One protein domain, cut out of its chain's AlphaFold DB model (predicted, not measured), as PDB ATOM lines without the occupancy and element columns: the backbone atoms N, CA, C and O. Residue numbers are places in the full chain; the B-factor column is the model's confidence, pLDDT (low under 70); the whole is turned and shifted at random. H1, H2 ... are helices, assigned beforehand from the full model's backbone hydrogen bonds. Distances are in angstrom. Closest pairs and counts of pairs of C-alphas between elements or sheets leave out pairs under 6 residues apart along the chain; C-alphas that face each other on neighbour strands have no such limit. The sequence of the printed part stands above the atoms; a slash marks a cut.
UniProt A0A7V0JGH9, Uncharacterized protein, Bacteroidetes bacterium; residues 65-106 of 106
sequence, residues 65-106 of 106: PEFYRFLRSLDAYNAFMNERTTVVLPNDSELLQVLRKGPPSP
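What this domain is: This is residues 65 to 106 of the 106 residues of an uncharacterized protein of Bacteroidetes bacterium (UniProt A0A7V0JGH9). What is the main picture? A long helix, H1, is crossed near its middle by a short helix, H2, and a wide loop, residues 81 to 93, runs out past the last residue of H1 and swings back to H2. Residues 78 to 86 stick out at one end of the length. What is it made of? The printed part has 42 residues with two named helices, H1 then H2, and no named strand; the class is all helix. How drawn out is it? It is elongated, spanning 34 by 21 by 12 A, and only just compact, close to loose, with a radius of gyration of the C-alphas of 10.9 A.

How they stand to each other: How does H1, residues 65 to 80, stand to H2, residues 94 to 101? They only just touch, with 3 pairs of C-alphas within 8 A, and H1 touches H2 with residues 70 to 73 alone. The closest C-alphas of the two are those of Ser 73 and Leu 95, 6.3 A apart. How do they run? They run opposite ways at a steep tilt of 68 degrees, only just short of about perpendicular. What do the backbones show? In H1 and H2 every O i to N i+4 pair is within hydrogen-bond range.

Where its parts are: Where is H1? It begins at C-alpha 65, (-35.500, 37.660, 32.249), and measures 23.0 A from first to last C-alpha. Where is H2? It measures 10.5 A and ends at C-alpha 101, (-29.736, 32.577, 45.101).

The domain as a whole: How large is it? The two C-alphas farthest apart, those of Arg 84 and Pro 106, are 33.7 A apart. Is anything cut or long? The printed part has no cut, and H1 to H2 is a long link of 13 residues. Where is confidence low? The mean pLDDT of the printed part is 79.5, and residue 106, the chain's last, is under 70.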
ATOM      1  N   PRO A  65     -36.764  38.275  32.640       81.44
ATOM      2  CA  PRO A  65     -35.500  37.660  32.249       81.44
ATOM      3  C   PRO A  65     -34.814  36.878  33.376       81.44
ATOM      4  O   PRO A  65     -34.068  35.938  33.092       81.44
ATOM      5  N   GLU A  66     -35.027  37.250  34.643       81.06
ATOM      6  CA  GLU A  66     -34.443  36.544  35.792       81.06
ATOM      7  C   GLU A  66     -35.127  35.191  35.987       81.06
ATOM      8  O   GLU A  66     -34.458  34.167  36.150       81.06
ATOM      9  N   PHE A  67     -36.456  35.160  35.896       81.44
ATOM     10  CA  PHE A  67     -37.228  33.928  36.019       81.44
ATOM     11  C   PHE A  67     -36.971  32.969  34.855       81.44
ATOM     12  O   PHE A  67     -36.801  31.766  35.070       81.44
ATOM     13  N   TYR A  68     -36.846  33.487  33.629       81.88
ATOM     14  CA  TYR A  68     -36.436  32.667  32.491       81.88
ATOM     15  C   TYR A  68     -35.037  32.072  32.681       81.88
ATOM     16  O   TYR A  68     -34.844  30.878  32.435       81.88
ATOM     17  N   ARG A  69     -34.065  32.874  33.146       81.69
ATOM     18  CA  ARG A  69     -32.720  32.376  33.460       81.69
ATOM     19  C   ARG A  69     -32.779  31.246  34.475       81.69
ATOM     20  O   ARG A  69     -32.222  30.190  34.198       81.69
ATOM     21  N   PHE A  70     -33.518  31.433  35.570       83.56
ATOM     22  CA  PHE A  70     -33.724  30.416  36.601       83.56
ATOM     23  C   PHE A  70     -34.288  29.105  36.023       83.56
ATOM     24  O   PHE A  70     -33.674  28.048  36.203       83.56
ATOM     25  N   LEU A  71     -35.388  29.165  35.261       82.19
ATOM     26  CA  LEU A  71     -35.984  27.991  34.608       82.19
ATOM     27  C   LEU A  71     -35.009  27.298  33.652       82.19
ATOM     28  O   LEU A  71     -34.874  26.076  33.686       82.19
ATOM     29  N   ARG A  72     -34.275  28.064  32.837       83.88
ATOM     30  CA  ARG A  72     -33.332  27.496  31.869       83.88
ATOM     31  C   ARG A  72     -32.180  26.757  32.545       83.88
ATOM     32  O   ARG A  72     -31.736  25.726  32.045       83.88
ATOM     33  N   SER A  73     -31.714  27.253  33.688       83.69
ATOM     34  CA  SER A  73     -30.743  26.534  34.515       83.69
ATOM     35  C   SER A  73     -31.315  25.248  35.116       83.69
ATOM     36  O   SER A  73     -30.599  24.253  35.137       83.69
ATOM     37  N   LEU A  74     -32.588  25.215  35.536       83.12
ATOM     38  CA  LEU A  74     -33.240  23.977  35.993       83.12
ATOM     39  C   LEU A  74     -33.341  22.924  34.882       83.12
ATOM     40  O   LEU A  74     -33.028  21.757  35.113       83.12
ATOM     41  N   ASP A  75     -33.695  23.334  33.663       84.31
ATOM     42  CA  ASP A  75     -33.689  22.441  32.499       84.31
ATOM     43  C   ASP A  75     -32.288  21.899  32.204       84.31
ATOM     44  O   ASP A  75     -32.126  20.716  31.902       84.31
ATOM     45  N   ALA A  76     -31.265  22.753  32.307       83.94
ATOM     46  CA  ALA A  76     -29.883  22.329  32.136       83.94
ATOM     47  C   ALA A  76     -29.515  21.264  33.176       83.94
ATOM     48  O   ALA A  76     -28.984  20.224  32.795       83.94
ATOM     49  N   TYR A  77     -29.871  21.468  34.449       82.88
ATOM     50  CA  TYR A  77     -29.671  20.464  35.493       82.88
ATOM     51  C   TYR A  77     -30.334  19.132  35.146       82.88
ATOM     52  O   TYR A  77     -29.668  18.103  35.203       82.88
ATOM     53  N   ASN A  78     -31.586  19.139  34.692       81.69
ATOM     54  CA  ASN A  78     -32.277  17.917  34.269       81.69
ATOM     55  C   ASN A  78     -31.602  17.216  33.078       81.69
ATOM     56  O   ASN A  78     -31.684  15.996  32.960       81.69
ATOM     57  N   ALA A  79     -30.935  17.960  32.192       82.88
ATOM     58  CA  ALA A  79     -30.294  17.391  31.010       82.88
ATOM     59  C   ALA A  79     -29.013  16.599  31.329       82.88
ATOM     60  O   ALA A  79     -28.708  15.639  30.623       82.88
ATOM     61  N   PHE A  80     -28.254  16.992  32.360       78.69
ATOM     62  CA  PHE A  80     -26.982  16.339  32.707       78.69
ATOM     63  C   PHE A  80     -26.968  15.637  34.067       78.69
ATOM     64  O   PHE A  80     -26.067  14.835  34.309       78.69
ATOM     65  N   MET A  81     -27.914  15.915  34.967       78.19
ATOM     66  CA  MET A  81     -27.969  15.260  36.272       78.19
ATOM     67  C   MET A  81     -28.744  13.943  36.202       78.19
ATOM     68  O   MET A  81     -29.901  13.881  35.801       78.19
ATOM     69  N   ASN A  82     -28.099  12.883  36.675       75.69
ATOM     70  CA  ASN A  82     -28.727  11.628  37.076       75.69
ATOM     71  C   ASN A  82     -28.312  11.312  38.526       75.69
ATOM     72  O   ASN A  82     -27.421  11.970  39.066       75.69
ATOM     73  N   GLU A  83     -28.906  10.294  39.155       73.81
ATOM     74  CA  GLU A  83     -28.670   9.947  40.574       73.81
ATOM     75  C   GLU A  83     -27.197   9.673  40.943       73.81
ATOM     76  O   GLU A  83     -26.852   9.627  42.121       73.81
ATOM     77  N   ARG A  84     -26.311   9.479  39.955       77.19
ATOM     78  CA  ARG A  84     -24.883   9.174  40.155       77.19
ATOM     79  C   ARG A  84     -23.940  10.255  39.624       77.19
ATOM     80  O   ARG A  84     -22.727  10.051  39.630       77.19
ATOM     81  N   THR A  85     -24.453  11.391  39.150       77.25
ATOM     82  CA  THR A  85     -23.613  12.451  38.575       77.25
ATOM     83  C   THR A  85     -23.099  13.382  39.666       77.25
ATOM     84  O   THR A  85     -23.872  14.031  40.362       77.25
ATOM     85  N   THR A  86     -21.775  13.491  39.786       78.31
ATOM     86  CA  THR A  86     -21.122  14.542  40.579       78.31
ATOM     87  C   THR A  86     -20.623  15.628  39.636       78.31
ATOM     88  O   THR A  86     -19.818  15.354  38.748       78.31
ATOM     89  N   VAL A  87     -21.101  16.858  39.821       77.81
ATOM     90  CA  VAL A  87     -20.709  18.012  39.001       77.81
ATOM     91  C   VAL A  87     -19.793  18.917  39.812       77.81
ATOM     92  O   VAL A  87     -20.161  19.374  40.891       77.81
ATOM     93  N   VAL A  88     -18.599  19.183  39.283       81.44
ATOM     94  CA  VAL A  88     -17.645  20.129  39.870       81.44
ATOM     95  C   VAL A  88     -17.790  21.455  39.135       81.44
ATOM     96  O   VAL A  88     -17.428  21.563  37.966       81.44
ATOM     97  N   LEU A  89     -18.349  22.456  39.814       81.06
ATOM     98  CA  LEU A  89     -18.514  23.808  39.283       81.06
ATOM     99  C   LEU A  89     -17.545  24.764  39.990       81.06
ATOM    100  O   LEU A  89     -17.423  24.699  41.217       81.06
ATOM    101  N   PRO A  90     -16.874  25.666  39.258       82.38
ATOM    102  CA  PRO A  90     -16.096  26.730  39.876       82.38
ATOM    103  C   PRO A  90     -17.021  27.731  40.596       82.38
ATOM    104  O   PRO A  90     -18.209  27.843  40.284       82.38
ATOM    105  N   ASN A  91     -16.492  28.441  41.599       80.19
ATOM    106  CA  ASN A  91     -17.289  29.292  42.500       80.19
ATOM    107  C   ASN A  91     -17.964  30.485  41.788       80.19
ATOM    108  O   ASN A  91     -18.953  31.024  42.277       80.19
ATOM    109  N   ASP A  92     -17.435  30.893  40.638       81.38
ATOM    110  CA  ASP A  92     -17.957  31.951  39.772       81.38
ATOM    111  C   ASP A  92     -18.997  31.457  38.752       81.38
ATOM    112  O   ASP A  92     -19.613  32.277  38.072       81.38
ATOM    113  N   SER A  93     -19.256  30.146  38.679       82.19
ATOM    114  CA  SER A  93     -20.204  29.553  37.733       82.19
ATOM    115  C   SER A  93     -21.620  30.107  37.899       82.19
ATOM    116  O   SER A  93     -22.208  30.045  38.981       82.19
ATOM    117  N   GLU A  94     -22.205  30.586  36.800       77.44
ATOM    118  CA  GLU A  94     -23.576  31.104  36.760       77.44
ATOM    119  C   GLU A  94     -24.596  30.037  37.193       77.44
ATOM    120  O   GLU A  94     -25.502  30.330  37.968       77.44
ATOM    121  N   LEU A  95     -24.373  28.772  36.816       78.69
ATOM    122  CA  LEU A  95     -25.171  27.631  37.271       78.69
ATOM    123  C   LEU A  95     -25.187  27.541  38.806       78.69
ATOM    124  O   LEU A  95     -26.257  27.495  39.423       78.69
ATOM    125  N   LEU A  96     -24.009  27.581  39.436       81.94
ATOM    126  CA  LEU A  96     -23.890  27.509  40.893       81.94
ATOM    127  C   LEU A  96     -24.556  28.713  41.576       81.94
ATOM    128  O   LEU A  96     -25.178  28.560  42.628       81.94
ATOM    129  N   GLN A  97     -24.459  29.907  40.984       81.38
ATOM    130  CA  GLN A  97     -25.091  31.112  41.525       81.38
ATOM    131  C   GLN A  97     -26.617  30.999  41.578       81.38
ATOM    132  O   GLN A  97     -27.205  31.426  42.571       81.38
ATOM    133  N   VAL A  98     -27.250  30.399  40.565       81.56
ATOM    134  CA  VAL A  98     -28.704  30.176  40.550       81.56
ATOM    135  C   VAL A  98     -29.132  29.265  41.707       81.56
ATOM    136  O   VAL A  98     -30.077  29.590  42.423       81.56
ATOM    137  N   LEU A  99     -28.406  28.167  41.957       80.12
ATOM    138  CA  LEU A  99     -28.705  27.258  43.077       80.12
ATOM    139  C   LEU A  99     -28.548  27.932  44.447       80.12
ATOM    140  O   LEU A  99     -29.265  27.594  45.384       80.12
ATOM    141  N   ARG A 100     -27.615  28.883  44.575       80.81
ATOM    142  CA  ARG A 100     -27.374  29.615  45.830       80.81
ATOM    143  C   ARG A 100     -28.377  30.740  46.071       80.81
ATOM    144  O   ARG A 100     -28.706  30.999  47.224       80.81
ATOM    145  N   LYS A 101     -28.810  31.435  45.015       79.12
ATOM    146  CA  LYS A 101     -29.736  32.577  45.101       79.12
ATOM    147  C   LYS A 101     -31.204  32.142  45.182       79.12
ATOM    148  O   LYS A 101     -31.995  32.864  45.777       79.12
ATOM    149  N   GLY A 102     -31.543  30.961  44.659       72.88
ATOM    150  CA  GLY A 102     -32.921  30.468  44.632       72.88
ATOM    151  C   GLY A 102     -33.781  31.169  43.568       72.88
ATOM    152  O   GLY A 102     -33.250  31.931  42.757       72.88
ATOM    153  N   PRO A 103     -35.096  30.883  43.520       75.31
ATOM    154  CA  PRO A 103     -35.997  31.499  42.550       75.31
ATOM    155  C   PRO A 103     -36.056  33.024  42.745       75.31
ATOM    156  O   PRO A 103     -36.062  33.486  43.891       75.31
ATOM    157  N   PRO A 104     -36.113  33.813  41.656       73.69
ATOM    158  CA  PRO A 104     -36.263  35.259  41.759       73.69
ATOM    159  C   PRO A 104     -37.603  35.615  42.417       73.69
ATOM    160  O   PRO A 104     -38.586  34.881  42.299       73.69
ATOM    161  N   SER A 105     -37.625  36.723  43.161       70.69
ATOM    162  CA  SER A 105     -38.858  37.240  43.765       70.69
ATOM    163  C   SER A 105     -39.793  37.805  42.683       70.69
ATOM    164  O   SER A 105     -39.278  38.399  41.737       70.69
ATOM    165  N   PRO A 106     -41.120  37.613  42.815       61.50
ATOM    166  CA  PRO A 106     -42.112  38.104  41.855       61.50
ATOM    167  C   PRO A 106     -42.244  39.631  41.839       61.50
ATOM    168  O   PRO A 106     -41.914  40.275  42.863       61.50
TER     169      PRO A 106